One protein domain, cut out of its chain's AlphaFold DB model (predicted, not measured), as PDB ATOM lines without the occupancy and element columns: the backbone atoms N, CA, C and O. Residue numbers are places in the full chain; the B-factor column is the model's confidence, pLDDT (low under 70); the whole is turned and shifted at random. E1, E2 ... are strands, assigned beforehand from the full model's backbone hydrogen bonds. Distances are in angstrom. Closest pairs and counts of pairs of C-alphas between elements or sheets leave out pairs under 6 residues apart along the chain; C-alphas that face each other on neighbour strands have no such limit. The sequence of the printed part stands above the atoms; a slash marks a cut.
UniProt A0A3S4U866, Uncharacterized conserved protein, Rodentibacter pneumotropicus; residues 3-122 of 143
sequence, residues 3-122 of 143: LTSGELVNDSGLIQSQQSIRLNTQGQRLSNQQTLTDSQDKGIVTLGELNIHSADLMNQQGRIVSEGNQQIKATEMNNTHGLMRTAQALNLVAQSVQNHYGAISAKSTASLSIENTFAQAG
ATOM      1  N   LEU A   3     -50.232  -4.935 -16.708       98.19
ATOM      2  CA  LEU A   3     -51.108  -6.079 -16.481       98.19
ATOM      3  C   LEU A   3     -52.339  -5.611 -15.707       98.19
ATOM      4  O   LEU A   3     -52.228  -4.979 -14.656       98.19
ATOM      5  N   THR A   4     -53.513  -5.917 -16.245       98.38
ATOM      6  CA  THR A   4     -54.794  -5.739 -15.561       98.38
ATOM      7  C   THR A   4     -55.462  -7.102 -15.455       98.38
ATOM      8  O   THR A   4     -55.635  -7.775 -16.468       98.38
ATOM      9  N   SER A   5     -55.794  -7.515 -14.239       96.69
ATOM     10  CA  SER A   5     -56.352  -8.830 -13.921       96.69
ATOM     11  C   SER A   5     -57.392  -8.709 -12.811       96.69
ATOM     12  O   SER A   5     -57.566  -7.637 -12.238       96.69
ATOM     13  N   GLY A   6     -58.060  -9.818 -12.483       98.12
ATOM     14  CA  GLY A   6     -58.641  -9.992 -11.153       98.12
ATOM     15  C   GLY A   6     -57.538 -10.361 -10.161       98.12
ATOM     16  O   GLY A   6     -56.476  -9.731 -10.138       98.12
ATOM     17  N   GLU A   7     -57.760 -11.431  -9.400       98.44
ATOM     18  CA  GLU A   7     -56.721 -12.001  -8.545       98.44
ATOM     19  C   GLU A   7     -55.451 -12.323  -9.347       98.44
ATOM     20  O   GLU A   7     -55.503 -12.925 -10.423       98.44
ATOM     21  N   LEU A   8     -54.305 -11.894  -8.821       98.75
ATOM     22  CA  LEU A   8     -52.996 -12.110  -9.424       98.75
ATOM     23  C   LEU A   8     -52.131 -12.921  -8.468       98.75
ATOM     24  O   LEU A   8     -51.808 -12.455  -7.378       98.75
ATOM     25  N   VAL A   9     -51.719 -14.115  -8.891       98.81
ATOM     26  CA  VAL A   9     -50.857 -15.002  -8.105       98.81
ATOM     27  C   VAL A   9     -49.476 -15.078  -8.750       98.81
ATOM     28  O   VAL A   9     -49.324 -15.587  -9.856       98.81
ATOM     29  N   ASN A  10     -48.469 -14.578  -8.037       98.81
ATOM     30  CA  ASN A  10     -47.043 -14.681  -8.349       98.81
ATOM     31  C   ASN A  10     -46.279 -15.424  -7.235       98.81
ATOM     32  O   ASN A  10     -45.088 -15.200  -7.015       98.81
ATOM     33  N   ASP A  11     -46.962 -16.289  -6.488       98.81
ATOM     34  CA  ASP A  11     -46.334 -17.051  -5.410       98.81
ATOM     35  C   ASP A  11     -45.239 -17.960  -5.970       98.81
ATOM     36  O   ASP A  11     -45.444 -18.658  -6.963       98.81
ATOM     37  N   SER A  12     -44.056 -17.941  -5.350       98.44
ATOM     38  CA  SER A  12     -42.861 -18.644  -5.848       98.44
ATOM     39  C   SER A  12     -42.466 -18.322  -7.303       98.44
ATOM     40  O   SER A  12     -41.624 -19.033  -7.863       98.44
ATOM     41  N   GLY A  13     -43.042 -17.274  -7.899       98.75
ATOM     42  CA  GLY A  13     -42.868 -16.878  -9.291       98.75
ATOM     43  C   GLY A  13     -41.986 -15.643  -9.474       98.75
ATOM     44  O   GLY A  13     -41.387 -15.117  -8.531       98.75
ATOM     45  N   LEU A  14     -41.907 -15.181 -10.722       98.81
ATOM     46  CA  LEU A  14     -41.176 -13.984 -11.117       98.81
ATOM     47  C   LEU A  14     -42.000 -13.167 -12.116       98.81
ATOM     48  O   LEU A  14     -42.282 -13.615 -13.227       98.81
ATOM     49  N   ILE A  15     -42.295 -11.924 -11.751       98.75
ATOM     50  CA  ILE A  15     -42.761 -10.880 -12.660       98.75
ATOM     51  C   ILE A  15     -41.621  -9.875 -12.772       98.75
ATOM     52  O   ILE A  15     -41.279  -9.207 -11.796       98.75
ATOM     53  N   GLN A  16     -41.040  -9.744 -13.965       98.50
ATOM     54  CA  GLN A  16     -39.926  -8.825 -14.182       98.50
ATOM     55  C   GLN A  16     -40.023  -8.002 -15.463       98.50
ATOM     56  O   GLN A  16     -40.627  -8.419 -16.450       98.50
ATOM     57  N   SER A  17     -39.397  -6.824 -15.458       98.44
ATOM     58  CA  SER A  17     -39.236  -5.997 -16.654       98.44
ATOM     59  C   SER A  17     -38.047  -5.039 -16.539       98.44
ATOM     60  O   SER A  17     -37.788  -4.473 -15.480       98.44
ATOM     61  N   GLN A  18     -37.347  -4.802 -17.652       98.12
ATOM     62  CA  GLN A  18     -36.315  -3.755 -17.742       98.12
ATOM     63  C   GLN A  18     -36.913  -2.338 -17.805       98.12
ATOM     64  O   GLN A  18     -36.208  -1.353 -17.628       98.12
ATOM     65  N   GLN A  19     -38.214  -2.229 -18.071       98.44
ATOM     66  CA  GLN A  19     -38.971  -0.981 -18.056       98.44
ATOM     67  C   GLN A  19     -39.971  -1.004 -16.900       98.44
ATOM     68  O   GLN A  19     -40.087  -2.005 -16.194       98.44
ATOM     69  N   SER A  20     -40.745   0.067 -16.738       98.75
ATOM     70  CA  SER A  20     -41.757   0.160 -15.688       98.75
ATOM     71  C   SER A  20     -42.797  -0.969 -15.740       98.75
ATOM     72  O   SER A  20     -43.192  -1.435 -16.818       98.75
ATOM     73  N   ILE A  21     -43.276  -1.375 -14.567       98.81
ATOM     74  CA  ILE A  21     -44.361  -2.341 -14.374       98.81
ATOM     75  C   ILE A  21     -45.572  -1.617 -13.782       98.81
ATOM     76  O   ILE A  21     -45.457  -0.908 -12.785       98.81
ATOM     77  N   ARG A  22     -46.750  -1.853 -14.366       98.88
ATOM     78  CA  ARG A  22     -48.046  -1.492 -13.785       98.88
ATOM     79  C   ARG A  22     -48.875  -2.752 -13.558       98.88
ATOM     80  O   ARG A  22     -49.144  -3.463 -14.523       98.88
ATOM     81  N   LEU A  23     -49.273  -3.016 -12.317       98.81
ATOM     82  CA  LEU A  23     -50.151  -4.126 -11.937       98.81
ATOM     83  C   LEU A  23     -51.447  -3.556 -11.364       98.81
ATOM     84  O   LEU A  23     -51.410  -2.764 -10.426       98.81
ATOM     85  N   ASN A  24     -52.588  -3.950 -11.919       98.81
ATOM     86  CA  ASN A  24     -53.903  -3.577 -11.409       98.81
ATOM     87  C   ASN A  24     -54.778  -4.827 -11.295       98.81
ATOM     88  O   ASN A  24     -55.081  -5.455 -12.305       98.81
ATOM     89  N   THR A  25     -55.190  -5.167 -10.079       98.75
ATOM     90  CA  THR A  25     -56.027  -6.350  -9.793       98.75
ATOM     91  C   THR A  25     -57.524  -6.027  -9.721       98.75
ATOM     92  O   THR A  25     -58.317  -6.850  -9.278       98.75
ATOM     93  N   GLN A  26     -57.930  -4.811 -10.109       98.19
ATOM     94  CA  GLN A  26     -59.328  -4.358 -10.108       98.19
ATOM     95  C   GLN A  26     -60.025  -4.524  -8.744       98.19
ATOM     96  O   GLN A  26     -61.197  -4.883  -8.670       98.19
ATOM     97  N   GLY A  27     -59.292  -4.262  -7.657       97.62
ATOM     98  CA  GLY A  27     -59.803  -4.414  -6.291       97.62
ATOM     99  C   GLY A  27     -59.809  -5.858  -5.786       97.62
ATOM    100  O   GLY A  27     -60.521  -6.157  -4.837       97.62
ATOM    101  N   GLN A  28     -59.034  -6.749  -6.406       98.75
ATOM    102  CA  GLN A  28     -58.807  -8.111  -5.925       98.75
ATOM    103  C   GLN A  28     -57.430  -8.244  -5.262       98.75
ATOM    104  O   GLN A  28     -56.700  -7.269  -5.064       98.75
ATOM    105  N   ARG A  29     -57.084  -9.471  -4.880       98.81
ATOM    106  CA  ARG A  29     -55.828  -9.811  -4.215       98.81
ATOM    107  C   ARG A  29     -54.661  -9.913  -5.195       98.81
ATOM    108  O   ARG A  29     -54.773 -10.520  -6.259       98.81
ATOM    109  N   LEU A  30     -53.506  -9.393  -4.787       98.94
ATOM    110  CA  LEU A  30     -52.203  -9.716  -5.359       98.94
ATOM    111  C   LEU A  30     -51.422 -10.577  -4.359       98.94
ATOM    112  O   LEU A  30     -51.151 -10.137  -3.242       98.94
ATOM    113  N   SER A  31     -51.027 -11.780  -4.771       98.94
ATOM    114  CA  SER A  31     -50.168 -12.691  -4.008       98.94
ATOM    115  C   SER A  31     -48.761 -12.725  -4.590       98.94
ATOM    116  O   SER A  31     -48.594 -12.982  -5.779       98.94
ATOM    117  N   ASN A  32     -47.751 -12.462  -3.768       98.94
ATOM    118  CA  ASN A  32     -46.333 -12.492  -4.126       98.94
ATOM    119  C   ASN A  32     -45.504 -13.212  -3.047       98.94
ATOM    120  O   ASN A  32     -44.406 -12.790  -2.684       98.94
ATOM    121  N   GLN A  33     -46.048 -14.282  -2.480       98.81
ATOM    122  CA  GLN A  33     -45.469 -14.966  -1.329       98.81
ATOM    123  C   GLN A  33     -44.357 -15.932  -1.741       98.81
ATOM    124  O   GLN A  33     -44.330 -16.428  -2.870       98.81
ATOM    125  N   GLN A  34     -43.447 -16.243  -0.814       98.50
ATOM    126  CA  GLN A  34     -42.362 -17.214  -1.043       98.50
ATOM    127  C   GLN A  34     -41.465 -16.848  -2.243       98.50
ATOM    128  O   GLN A  34     -40.976 -17.707  -2.980       98.50
ATOM    129  N   THR A  35     -41.275 -15.547  -2.471       98.75
ATOM    130  CA  THR A  35     -40.447 -15.010  -3.560       98.75
ATOM    131  C   THR A  35     -39.161 -14.340  -3.073       98.75
ATOM    132  O   THR A  35     -38.314 -13.972  -3.886       98.75
ATOM    133  N   LEU A  36     -38.975 -14.203  -1.758       98.31
ATOM    134  CA  LEU A  36     -37.702 -13.807  -1.168       98.31
ATOM    135  C   LEU A  36     -36.819 -15.050  -0.990       98.31
ATOM    136  O   LEU A  36     -36.911 -15.754   0.012       98.31
ATOM    137  N   THR A  37     -35.996 -15.328  -1.999       97.06
ATOM    138  CA  THR A  37     -35.029 -16.436  -2.031       97.06
ATOM    139  C   THR A  37     -33.598 -15.919  -1.914       97.06
ATOM    140  O   THR A  37     -33.311 -14.779  -2.290       97.06
ATOM    141  N   ASP A  38     -32.680 -16.779  -1.469       96.44
ATOM    142  CA  ASP A  38     -31.247 -16.458  -1.395       96.44
ATOM    143  C   ASP A  38     -30.657 -16.105  -2.771       96.44
ATOM    144  O   ASP A  38     -29.796 -15.234  -2.887       96.44
ATOM    145  N   SER A  39     -31.167 -16.736  -3.833       96.69
ATOM    146  CA  SER A  39     -30.793 -16.489  -5.231       96.69
ATOM    147  C   SER A  39     -31.365 -15.194  -5.813       96.69
ATOM    148  O   SER A  39     -30.921 -14.769  -6.878       96.69
ATOM    149  N   GLN A  40     -32.332 -14.557  -5.140       94.25
ATOM    150  CA  GLN A  40     -33.003 -13.324  -5.581       94.25
ATOM    151  C   GLN A  40     -33.590 -13.382  -7.006       94.25
ATOM    152  O   GLN A  40     -33.780 -12.354  -7.659       94.25
ATOM    153  N   ASP A  41     -33.909 -14.584  -7.473       96.81
ATOM    154  CA  ASP A  41     -34.390 -14.915  -8.816       96.81
ATOM    155  C   ASP A  41     -35.921 -14.844  -8.943       96.81
ATOM    156  O   ASP A  41     -36.479 -15.152  -9.994       96.81
ATOM    157  N   LYS A  42     -36.607 -14.430  -7.875       98.69
ATOM    158  CA  LYS A  42     -38.067 -14.392  -7.764       98.69
ATOM    159  C   LYS A  42     -38.584 -13.027  -7.306       98.69
ATOM    160  O   LYS A  42     -37.832 -12.146  -6.863       98.69
ATOM    161  N   GLY A  43     -39.899 -12.864  -7.427       98.81
ATOM    162  CA  GLY A  43     -40.648 -11.716  -6.921       98.81
ATOM    163  C   GLY A  43     -41.193 -10.816  -8.015       98.81
ATOM    164  O   GLY A  43     -41.363 -11.233  -9.158       98.81
ATOM    165  N   ILE A  44     -41.470  -9.570  -7.652       98.88
ATOM    166  CA  ILE A  44     -41.861  -8.511  -8.583       98.88
ATOM    167  C   ILE A  44     -40.690  -7.541  -8.684       98.88
ATOM    168  O   ILE A  44     -40.337  -6.896  -7.697       98.88
ATOM    169  N   VAL A  45     -40.063  -7.462  -9.857       98.81
ATOM    170  CA  VAL A  45     -38.775  -6.779 -10.043       98.81
ATOM    171  C   VAL A  45     -38.800  -5.898 -11.280       98.81
ATOM    172  O   VAL A  45     -39.113  -6.352 -12.375       98.81
ATOM    173  N   THR A  46     -38.415  -4.633 -11.153       98.75
ATOM    174  CA  THR A  46     -38.286  -3.757 -12.324       98.75
ATOM    175  C   THR A  46     -37.095  -2.817 -12.233       98.75
ATOM    176  O   THR A  46     -36.772  -2.316 -11.158       98.75
ATOM    177  N   LEU A  47     -36.450  -2.555 -13.374       98.56
ATOM    178  CA  LEU A  47     -35.443  -1.490 -13.483       98.56
ATOM    179  C   LEU A  47     -36.076  -0.094 -13.668       98.56
ATOM    180  O   LEU A  47     -35.390   0.916 -13.548       98.56
ATOM    181  N   GLY A  48     -37.375  -0.033 -13.967       98.62
ATOM    182  CA  GLY A  48     -38.147   1.200 -14.078       98.62
ATOM    183  C   GLY A  48     -39.003   1.461 -12.842       98.62
ATOM    184  O   GLY A  48     -38.696   1.026 -11.730       98.62
ATOM    185  N   GLU A  49     -40.099   2.187 -13.041       98.88
ATOM    186  CA  GLU A  49     -41.077   2.441 -11.985       98.88
ATOM    187  C   GLU A  49     -41.961   1.219 -11.736       98.88
ATOM    188  O   GLU A  49     -42.312   0.485 -12.663       98.88
ATOM    189  N   LEU A  50     -42.382   1.034 -10.491       98.94
ATOM    190  CA  LEU A  50     -43.365   0.030 -10.117       98.94
ATOM    191  C   LEU A  50     -44.635   0.706  -9.611       98.94
ATOM    192  O   LEU A  50     -44.599   1.424  -8.618       98.94
ATOM    193  N   ASN A  51     -45.761   0.435 -10.266       98.94
ATOM    194  CA  ASN A  51     -47.084   0.858  -9.821       98.94
ATOM    195  C   ASN A  51     -47.948  -0.384  -9.548       98.94
ATOM    196  O   ASN A  51     -48.152  -1.195 -10.452       98.94
ATOM    197  N   ILE A  52     -48.434  -0.541  -8.316       98.88
ATOM    198  CA  ILE A  52     -49.324  -1.637  -7.912       98.88
ATOM    199  C   ILE A  52     -50.624  -1.056  -7.367       98.88
ATOM    200  O   ILE A  52     -50.607  -0.222  -6.460       98.88
ATOM    201  N   HIS A  53     -51.744  -1.549  -7.892       98.88
ATOM    202  CA  HIS A  53     -53.077  -1.295  -7.373       98.88
ATOM    203  C   HIS A  53     -53.810  -2.610  -7.077       98.88
ATOM    204  O   HIS A  53     -54.063  -3.413  -7.982       98.88
ATOM    205  N   SER A  54     -54.151  -2.832  -5.809       98.75
ATOM    206  CA  SER A  54     -54.916  -3.999  -5.361       98.75
ATOM    207  C   SER A  54     -55.818  -3.689  -4.172       98.75
ATOM    208  O   SER A  54     -55.739  -2.601  -3.611       98.75
ATOM    209  N   ALA A  55     -56.716  -4.612  -3.821       98.50
ATOM    210  CA  ALA A  55     -57.342  -4.581  -2.500       98.50
ATOM    211  C   ALA A  55     -56.362  -5.147  -1.473       98.50
ATOM    212  O   ALA A  55     -55.920  -4.427  -0.586       98.50
ATOM    213  N   ASP A  56     -55.917  -6.382  -1.681       98.69
ATOM    214  CA  ASP A  56     -54.942  -7.018  -0.800       98.69
ATOM    215  C   ASP A  56     -53.589  -7.125  -1.503       98.69
ATOM    216  O   ASP A  56     -53.510  -7.479  -2.685       98.69
ATOM    217  N   LEU A  57     -52.509  -6.835  -0.784       98.88
ATOM    218  CA  LEU A  57     -51.136  -7.058  -1.229       98.88
ATOM    219  C   LEU A  57     -50.416  -7.994  -0.253       98.88
ATOM    220  O   LEU A  57     -49.932  -7.574   0.799       98.88
ATOM    221  N   MET A  58     -50.330  -9.268  -0.632       98.88
ATOM    222  CA  MET A  58     -49.743 -10.341   0.172       98.88
ATOM    223  C   MET A  58     -48.301 -10.594  -0.266       98.88
ATOM    224  O   MET A  58     -48.048 -11.244  -1.278       98.88
ATOM    225  N   ASN A  59     -47.348 -10.060   0.490       98.81
ATOM    226  CA  ASN A  59     -45.909 -10.145   0.251       98.81
ATOM    227  C   ASN A  59     -45.170 -10.864   1.397       98.81
ATOM    228  O   ASN A  59     -44.020 -10.539   1.701       98.81
ATOM    229  N   GLN A  60     -45.813 -11.826   2.069       98.56
ATOM    230  CA  GLN A  60     -45.157 -12.573   3.144       98.56
ATOM    231  C   GLN A  60     -44.048 -13.473   2.605       98.56
ATOM    232  O   GLN A  60     -44.265 -14.233   1.656       98.56
ATOM    233  N   GLN A  61     -42.852 -13.374   3.194       98.25
ATOM    234  CA  GLN A  61     -41.640 -13.997   2.639       98.25
ATOM    235  C   GLN A  61     -41.480 -13.689   1.136       98.25
ATOM    236  O   GLN A  61     -41.032 -14.508   0.330       98.25
ATOM    237  N   GLY A  62     -41.958 -12.511   0.735       98.75
ATOM    238  CA  GLY A  62     -42.050 -12.072  -0.644       98.75
ATOM    239  C   GLY A  62     -41.077 -10.942  -0.943       98.75
ATOM    240  O   GLY A  62     -40.566 -10.279  -0.040       98.75
ATOM    241  N   ARG A  63     -40.806 -10.716  -2.225       98.69
ATOM    242  CA  ARG A  63     -39.848  -9.719  -2.705       98.69
ATOM    243  C   ARG A  63     -40.479  -8.811  -3.755       98.69
ATOM    244  O   ARG A  63     -40.889  -9.277  -4.817       98.69
ATOM    245  N   ILE A  64     -40.508  -7.509  -3.471       98.88
ATOM    246  CA  ILE A  64     -40.983  -6.453  -4.373       98.88
ATOM    247  C   ILE A  64     -39.905  -5.370  -4.475       98.88
ATOM    248  O   ILE A  64     -39.573  -4.709  -3.492       98.88
ATOM    249  N   VAL A  65     -39.334  -5.184  -5.664       98.69
ATOM    250  CA  VAL A  65     -38.180  -4.301  -5.874       98.69
ATOM    251  C   VAL A  65     -38.343  -3.457  -7.135       98.69
ATOM    252  O   VAL A  65     -38.695  -3.972  -8.195       98.69
ATOM    253  N   SER A  66     -38.021  -2.166  -7.035       98.81
ATOM    254  CA  SER A  66     -37.882  -1.282  -8.195       98.81
ATOM    255  C   SER A  66     -36.606  -0.441  -8.138       98.81
ATOM    256  O   SER A  66     -36.217   0.054  -7.080       98.81
ATOM    257  N   GLU A  67     -35.960  -0.235  -9.284       98.56
ATOM    258  CA  GLU A  67     -34.869   0.746  -9.391       98.56
ATOM    259  C   GLU A  67     -35.389   2.167  -9.668       98.56
ATOM    260  O   GLU A  67     -34.705   3.135  -9.351       98.56
ATOM    261  N   GLY A  68     -36.614   2.310 -10.185       98.56
ATOM    262  CA  GLY A  68     -37.360   3.570 -10.243       98.56
ATOM    263  C   GLY A  68     -38.325   3.750  -9.067       98.56
ATOM    264  O   GLY A  68     -38.316   2.976  -8.102       98.56
ATOM    265  N   ASN A  69     -39.188   4.767  -9.161       98.62
ATOM    266  CA  ASN A  69     -40.198   5.070  -8.142       98.62
ATOM    267  C   ASN A  69     -41.127   3.881  -7.887       98.62
ATOM    268  O   ASN A  69     -41.478   3.144  -8.809       98.62
ATOM    269  N   GLN A  70     -41.562   3.732  -6.641       98.62
ATOM    270  CA  GLN A  70     -42.503   2.701  -6.229       98.62
ATOM    271  C   GLN A  70     -43.782   3.351  -5.712       98.62
ATOM    272  O   GLN A  70     -43.760   4.110  -4.748       98.62
ATOM    273  N   GLN A  71     -44.895   3.079  -6.385       98.88
ATOM    274  CA  GLN A  71     -46.220   3.606  -6.080       98.88
ATOM    275  C   GLN A  71     -47.145   2.434  -5.771       98.88
ATOM    276  O   GLN A  71     -47.465   1.639  -6.655       98.88
ATOM    277  N   ILE A  72     -47.572   2.317  -4.522       98.81
ATOM    278  CA  ILE A  72     -48.392   1.208  -4.051       98.81
ATOM    279  C   ILE A  72     -49.692   1.776  -3.499       98.81
ATOM    280  O   ILE A  72     -49.674   2.637  -2.622       98.81
ATOM    281  N   LYS A  73     -50.819   1.280  -4.007       98.81
ATOM    282  CA  LYS A  73     -52.142   1.526  -3.441       98.81
ATOM    283  C   LYS A  73     -52.817   0.191  -3.161       98.81
ATOM    284  O   LYS A  73     -53.211  -0.495  -4.105       98.81
ATOM    285  N   ALA A  74     -52.963  -0.126  -1.883       98.31
ATOM    286  CA  ALA A  74     -53.676  -1.294  -1.387       98.31
ATOM    287  C   ALA A  74     -54.757  -0.865  -0.387       98.31
ATOM    288  O   ALA A  74     -54.751   0.268   0.084       98.31
ATOM    289  N   THR A  75     -55.684  -1.749  -0.056       97.62
ATOM    290  CA  THR A  75     -56.497  -1.636   1.160       97.62
ATOM    291  C   THR A  75     -55.716  -2.261   2.312       97.62
ATOM    292  O   THR A  75     -55.321  -1.566   3.243       97.62
ATOM    293  N   GLU A  76     -55.389  -3.545   2.189       98.44
ATOM    294  CA  GLU A  76     -54.646  -4.310   3.185       98.44
ATOM    295  C   GLU A  76     -53.307  -4.775   2.611       98.44
ATOM    296  O   GLU A  76     -53.210  -5.248   1.476       98.44
ATOM    297  N   MET A  77     -52.243  -4.656   3.401       98.69
ATOM    298  CA  MET A  77     -50.907  -5.081   3.002       98.69
ATOM    299  C   MET A  77     -50.265  -5.949   4.076       98.69
ATOM    300  O   MET A  77     -50.212  -5.577   5.247       98.69
ATOM    301  N   ASN A  78     -49.692  -7.080   3.666       98.62
ATOM    302  CA  ASN A  78     -48.899  -7.933   4.541       98.62
ATOM    303  C   ASN A  78     -47.506  -8.172   3.952       98.62
ATOM    304  O   ASN A  78     -47.338  -8.891   2.976       98.62
ATOM    305  N   ASN A  79     -46.496  -7.582   4.577       98.00
ATOM    306  CA  ASN A  79     -45.079  -7.709   4.262       98.00
ATOM    307  C   ASN A  79     -44.320  -8.474   5.360       98.00
ATOM    308  O   ASN A  79     -43.141  -8.232   5.596       98.00
ATOM    309  N   THR A  80     -44.986  -9.378   6.079       96.88
ATOM    310  CA  THR A  80     -44.364 -10.153   7.163       96.88
ATOM    311  C   THR A  80     -43.233 -11.045   6.638       96.88
ATOM    312  O   THR A  80     -43.446 -11.841   5.727       96.88
ATOM    313  N   HIS A  81     -42.022 -10.910   7.186       96.19
ATOM    314  CA  HIS A  81     -40.781 -11.504   6.654       96.19
ATOM    315  C   HIS A  81     -40.507 -11.165   5.174       96.19
ATOM    316  O   HIS A  81     -39.733 -11.846   4.505       96.19
ATOM    317  N   GLY A  82     -41.180 -10.149   4.633       96.94
ATOM    318  CA  GLY A  82     -41.079  -9.731   3.242       96.94
ATOM    319  C   GLY A  82     -40.113  -8.567   3.051       96.94
ATOM    320  O   GLY A  82     -39.710  -7.883   3.993       96.94
ATOM    321  N   LEU A  83     -39.768  -8.313   1.793       96.94
ATOM    322  CA  LEU A  83     -38.944  -7.194   1.360       96.94
ATOM    323  C   LEU A  83     -39.691  -6.359   0.322       96.94
ATOM    324  O   LEU A  83     -40.042  -6.854  -0.751       96.94
ATOM    325  N   MET A  84     -39.831  -5.068   0.608       98.38
ATOM    326  CA  MET A  84     -40.201  -4.030  -0.343       98.38
ATOM    327  C   MET A  84     -39.105  -2.958  -0.381       98.38
ATOM    328  O   MET A  84     -38.768  -2.353   0.640       98.38
ATOM    329  N   ARG A  85     -38.516  -2.732  -1.559       97.12
ATOM    330  CA  ARG A  85     -37.433  -1.755  -1.743       97.12
ATOM    331  C   ARG A  85     -37.603  -0.955  -3.026       97.12
ATOM    332  O   ARG A  85     -37.857  -1.527  -4.084       97.12
ATOM    333  N   THR A  86     -37.308   0.338  -2.950       96.75
ATOM    334  CA  THR A  86     -37.051   1.184  -4.121       96.75
ATOM    335  C   THR A  86     -35.699   1.891  -4.040       96.75
ATOM    336  O   THR A  86     -35.263   2.316  -2.966       96.75
ATOM    337  N   ALA A  87     -35.013   2.022  -5.179       95.62
ATOM    338  CA  ALA A  87     -33.817   2.858  -5.294       95.62
ATOM    339  C   ALA A  87     -34.123   4.358  -5.495       95.62
ATOM    340  O   ALA A  87     -33.188   5.160  -5.480       95.62
ATOM    341  N   GLN A  88     -35.397   4.738  -5.642       96.88
ATOM    342  CA  GLN A  88     -35.871   6.126  -5.722       96.88
ATOM    343  C   GLN A  88     -36.871   6.403  -4.591       96.88
ATOM    344  O   GLN A  88     -36.587   6.068  -3.436       96.88
ATOM    345  N   ALA A  89     -37.997   7.059  -4.895       95.12
ATOM    346  CA  ALA A  89     -39.028   7.399  -3.929       95.12
ATOM    347  C   ALA A  89     -40.094   6.300  -3.806       95.12
ATOM    348  O   ALA A  89     -40.473   5.662  -4.793       95.12
ATOM    349  N   LEU A  90     -40.602   6.121  -2.587       96.31
ATOM    350  CA  LEU A  90     -41.757   5.290  -2.261       96.31
ATOM    351  C   LEU A  90     -42.961   6.181  -1.944       96.31
ATOM    352  O   LEU A  90     -42.868   7.080  -1.111       96.31
ATOM    353  N   ASN A  91     -44.100   5.869  -2.553       97.44
ATOM    354  CA  ASN A  91     -45.415   6.326  -2.129       97.44
ATOM    355  C   ASN A  91     -46.296   5.099  -1.855       97.44
ATOM    356  O   ASN A  91     -46.631   4.365  -2.787       97.44
ATOM    357  N   LEU A  92     -46.641   4.873  -0.589       97.06
ATOM    358  CA  LEU A  92     -47.536   3.806  -0.149       97.06
ATOM    359  C   LEU A  92     -48.814   4.417   0.421       97.06
ATOM    360  O   LEU A  92     -48.766   5.164   1.397       97.06
ATOM    361  N   VAL A  93     -49.948   4.033  -0.152       97.56
ATOM    362  CA  VAL A  93     -51.283   4.318   0.370       97.56
ATOM    363  C   VAL A  93     -51.940   2.992   0.728       97.56
ATOM    364  O   VAL A  93     -52.091   2.128  -0.139       97.56
ATOM    365  N   ALA A  94     -52.308   2.829   1.995       96.12
ATOM    366  CA  ALA A  94     -52.979   1.638   2.500       96.12
ATOM    367  C   ALA A  94     -53.960   1.987   3.622       96.12
ATOM    368  O   ALA A  94     -53.809   3.008   4.285       96.12
ATOM    369  N   GLN A  95     -54.948   1.133   3.876       95.12
ATOM    370  CA  GLN A  95     -55.721   1.225   5.112       95.12
ATOM    371  C   GLN A  95     -54.946   0.591   6.257       95.12
ATOM    372  O   GLN A  95     -54.719   1.242   7.275       95.12
ATOM    373  N   SER A  96     -54.449  -0.630   6.062       94.38
ATOM    374  CA  SER A  96     -53.620  -1.292   7.065       94.38
ATOM    375  C   SER A  96     -52.407  -1.986   6.458       94.38
ATOM    376  O   SER A  96     -52.417  -2.457   5.321       94.38
ATOM    377  N   VAL A  97     -51.330  -2.042   7.239       95.81
ATOM    378  CA  VAL A  97     -50.050  -2.633   6.851       95.81
ATOM    379  C   VAL A  97     -49.497  -3.454   8.012       95.81
ATOM    380  O   VAL A  97     -49.282  -2.942   9.110       95.81
ATOM    381  N   GLN A  98     -49.203  -4.723   7.743       96.81
ATOM    382  CA  GLN A  98     -48.467  -5.622   8.628       96.81
ATOM    383  C   GLN A  98     -47.059  -5.826   8.074       96.81
ATOM    384  O   GLN A  98     -46.890  -6.326   6.967       96.81
ATOM    385  N   ASN A  99     -46.038  -5.459   8.834       94.00
ATOM    386  CA  ASN A  99     -44.631  -5.536   8.452       94.00
ATOM    387  C   ASN A  99     -43.790  -6.237   9.536       94.00
ATOM    388  O   ASN A  99     -42.717  -5.775   9.921       94.00
ATOM    389  N   HIS A 100     -44.291  -7.334  10.107       93.19
ATOM    390  CA  HIS A 100     -43.565  -8.075  11.143       93.19
ATOM    391  C   HIS A 100     -42.344  -8.777  10.540       93.19
ATOM    392  O   HIS A 100     -42.479  -9.564   9.611       93.19
ATOM    393  N   TYR A 101     -41.146  -8.484  11.037       90.94
ATOM    394  CA  TYR A 101     -39.864  -9.018  10.580       90.94
ATOM    395  C   TYR A 101     -39.600  -8.765   9.087       90.94
ATOM    396  O   TYR A 101     -38.747  -9.409   8.486       90.94
ATOM    397  N   GLY A 102     -40.341  -7.831   8.485       90.81
ATOM    398  CA  GLY A 102     -40.197  -7.412   7.100       90.81
ATOM    399  C   GLY A 102     -39.529  -6.048   6.978       90.81
ATOM    400  O   GLY A 102     -39.386  -5.301   7.949       90.81
ATOM    401  N   ALA A 103     -39.145  -5.696   5.757       91.81
ATOM    402  CA  ALA A 103     -38.526  -4.419   5.434       91.81
ATOM    403  C   ALA A 103     -39.301  -3.695   4.330       91.81
ATOM    404  O   ALA A 103     -39.556  -4.265   3.271       91.81
ATOM    405  N   ILE A 104     -39.618  -2.421   4.568       94.31
ATOM    406  CA  ILE A 104     -40.146  -1.476   3.577       94.31
ATOM    407  C   ILE A 104     -39.172  -0.299   3.546       94.31
ATOM    408  O   ILE A 104     -38.950   0.343   4.571       94.31
ATOM    409  N   SER A 105     -38.535  -0.038   2.404       88.38
ATOM    410  CA  SER A 105     -37.461   0.960   2.320       88.38
ATOM    411  C   SER A 105     -37.411   1.698   0.986       88.38
ATOM    412  O   SER A 105     -37.678   1.137  -0.079       88.38
ATOM    413  N   ALA A 106     -37.004   2.961   1.053       90.81
ATOM    414  CA  ALA A 106     -36.706   3.803  -0.095       90.81
ATOM    415  C   ALA A 106     -35.314   4.412   0.073       90.81
ATOM    416  O   ALA A 106     -34.918   4.763   1.185       90.81
ATOM    417  N   LYS A 107     -34.566   4.546  -1.023       89.06
ATOM    418  CA  LYS A 107     -33.253   5.206  -0.995       89.06
ATOM    419  C   LYS A 107     -33.367   6.737  -0.996       89.06
ATOM    420  O   LYS A 107     -32.452   7.399  -0.510       89.06
ATOM    421  N   SER A 108     -34.446   7.281  -1.565       90.50
ATOM    422  CA  SER A 108     -34.745   8.719  -1.588       90.50
ATOM    423  C   SER A 108     -35.781   9.067  -0.506       90.50
ATOM    424  O   SER A 108     -35.461   8.992   0.676       90.50
ATOM    425  N   THR A 109     -37.008   9.425  -0.882       87.75
ATOM    426  CA  THR A 109     -38.097   9.760   0.047       87.75
ATOM    427  C   THR A 109     -39.062   8.588   0.203       87.75
ATOM    428  O   THR A 109     -39.357   7.894  -0.767       87.75
ATOM    429  N   ALA A 110     -39.600   8.392   1.405       89.31
ATOM    430  CA  ALA A 110     -40.725   7.494   1.644       89.31
ATOM    431  C   ALA A 110     -41.916   8.289   2.188       89.31
ATOM    432  O   ALA A 110     -41.811   8.928   3.231       89.31
ATOM    433  N   SER A 111     -43.044   8.230   1.483       91.38
ATOM    434  CA  SER A 111     -44.337   8.729   1.945       91.38
ATOM    435  C   SER A 111     -45.257   7.542   2.208       91.38
ATOM    436  O   SER A 111     -45.471   6.710   1.326       91.38
ATOM    437  N   LEU A 112     -45.762   7.447   3.438       90.31
ATOM    438  CA  LEU A 112     -46.662   6.390   3.889       90.31
ATOM    439  C   LEU A 112     -47.957   7.056   4.369       90.31
ATOM    440  O   LEU A 112     -47.946   7.775   5.366       90.31
ATOM    441  N   SER A 113     -49.057   6.831   3.657       92.56
ATOM    442  CA  SER A 113     -50.403   7.252   4.056       92.56
ATOM    443  C   SER A 113     -51.180   6.012   4.481       92.56
ATOM    444  O   SER A 113     -51.622   5.241   3.630       92.56
ATOM    445  N   ILE A 114     -51.274   5.793   5.794       91.50
ATOM    446  CA  ILE A 114     -51.908   4.613   6.387       91.50
ATOM    447  C   ILE A 114     -53.104   5.073   7.213       91.50
ATOM    448  O   ILE A 114     -52.920   5.834   8.160       91.50
ATOM    449  N   GLU A 115     -54.312   4.654   6.831       87.62
ATOM    450  CA  GLU A 115     -55.553   5.165   7.441       87.62
ATOM    451  C   GLU A 115     -55.829   4.560   8.823       87.62
ATOM    452  O   GLU A 115     -56.225   5.279   9.737       87.62
ATOM    453  N   ASN A 116     -55.596   3.254   8.986       90.56
ATOM    454  CA  ASN A 116     -55.994   2.499  10.171       90.56
ATOM    455  C   ASN A 116     -54.782   2.032  10.985       90.56
ATOM    456  O   ASN A 116     -54.482   2.594  12.034       90.56
ATOM    457  N   THR A 117     -54.098   0.968  10.550       87.50
ATOM    458  CA  THR A 117     -53.084   0.287  11.376       87.50
ATOM    459  C   THR A 117     -51.769   0.100  10.637       87.50
ATOM    460  O   THR A 117     -51.732  -0.481   9.557       87.50
ATOM    461  N   PHE A 118     -50.664   0.494  11.272       89.19
ATOM    462  CA  PHE A 118     -49.314   0.090  10.880       89.19
ATOM    463  C   PHE A 118     -48.701  -0.775  11.986       89.19
ATOM    464  O   PHE A 118     -48.329  -0.267  13.045       89.19
ATOM    465  N   ALA A 119     -48.604  -2.082  11.749       86.12
ATOM    466  CA  ALA A 119     -48.029  -3.039  12.686       86.12
ATOM    467  C   ALA A 119     -46.634  -3.462  12.213       86.12
ATOM    468  O   ALA A 119     -46.481  -4.033  11.137       86.12
ATOM    469  N   GLN A 120     -45.600  -3.200  13.014       81.31
ATOM    470  CA  GLN A 120     -44.219  -3.561  12.696       81.31
ATOM    471  C   GLN A 120     -43.532  -4.141  13.933       81.31
ATOM    472  O   GLN A 120     -43.459  -3.490  14.970       81.31
ATOM    473  N   ALA A 121     -42.999  -5.357  13.809       72.69
ATOM    474  CA  ALA A 121     -42.291  -6.056  14.879       72.69
ATOM    475  C   ALA A 121     -41.121  -6.834  14.273       72.69
ATOM    476  O   ALA A 121     -41.366  -7.805  13.579       72.69
ATOM    477  N   GLY A 122     -39.876  -6.395  14.464       58.59
ATOM    478  CA  GLY A 122     -38.682  -7.015  13.877       58.59
ATOM    479  C   GLY A 122     -37.405  -6.509  14.546       58.59
ATOM    480  O   GLY A 122     -37.332  -5.344  14.935       58.59
TER     481      GLY A 122
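This is residues 3 to 122 of the 143 residues of the protein "Uncharacterized conserved protein" of Rodentibacter pneumotropicus (UniProt A0A3S4U866). The chain is wound in stacked turns as a solenoid of roughly triangular section, with parallel strands lying turn on turn along three walls. One wall is made by E1, E4, E7, E10 and E12, a second by E2, E5, E8 and the first parts of E11 and E13, and the third by E3, E6, E9 and the later parts of E11 and E13, which bend round the corner between these two walls. The printed part has 120 residues, with no named helix and thirteen named strands, E1 to E13 in order along the chain; the class is all strand. E1, E4, E7, E10 and E12 form a parallel sheet in that order, and the other eight strands form a branched sheet whose neighbour pairs are parallel. The whole is compact, with a radius of gyration of the C-alphas of 12.6 A, and spans 34 by 30 by 24 A.

Near the beginning of the printed part, residues 3 to 4 pair, parallel, with residues 23 to 24 of E2, residues 21 to 24, and residues 8 to 9 pair, parallel, with residues 30 to 31 of E3, residues 29 to 31. E1, residues 14 to 17, is an edge strand beside E4, residues 43 to 46; N 15 and O 43 are 2.8 A apart, within hydrogen-bond range. E7, residues 63 to 66, is the parallel neighbour of E4, with N 65 and O 44 2.8 A apart. E10, residues 83 to 86, follows beside E7, with N 64 and O 83 2.8 A apart, and E12, residues 103 to 106, is the other edge strand, with N 84 and O 103 2.8 A apart. In the branched sheet, E5, residues 50 to 53, has E2 on one side, with N 23 and O 51 2.8 A apart, and E8, residues 70 to 73, on the other side, with N 71 and O 50 2.8 A apart. E6, residues 56 to 58, has E3 on one side, with N 30 and O 56 2.8 A apart, and E9, residues 76 to 78, on the other side, with N 57 and O 76 2.8 A apart. E11, residues 90 to 98, bends by 107 degrees at residue 95 and has three neighbours in staggered pairing. E8, beside residues 90 to 93, and E9, beside residues 95 to 98, lie on one side of E11; N 91 and O 70 are 2.8 A apart, and so are N 98 and O 77. E13, residues 110 to 119, lies on the other side, with N 111 and O 90 2.8 A apart, and bends by 119 degrees at residue 116. The two sheets form a sandwich, two sheets face to face, with 29 pairs of C-alphas within 10 A and strands at 43 degrees. E5 and E9 are apart, for instance.

E1 begins at C-alpha 14, (-41.176, -13.984, -11.117). The C-alphas of its sheet, E1, E4, E7, E10 and E12, lie up to 1.8 A off the best plane through them; those of the branched sheet lie up to 5.7 A off theirs, and that sheet is twisted. From first to last C-alpha, E11 is 16.8 A and E13, the longest strand by residues, is 16.9 A. E13 ends at C-alpha 119, (-48.029, -3.039, 12.686).

The outline is rounded, and the C-alphas of Ser 39 and Glu 115, 35.2 A apart, are the two farthest apart. The printed part has no cut. The link E3 to E4, with 11 residues, is long; the other links between named strands are tight. Mean pLDDT of the printed part is 96.0, and residue 122 is the one printed residue under 70.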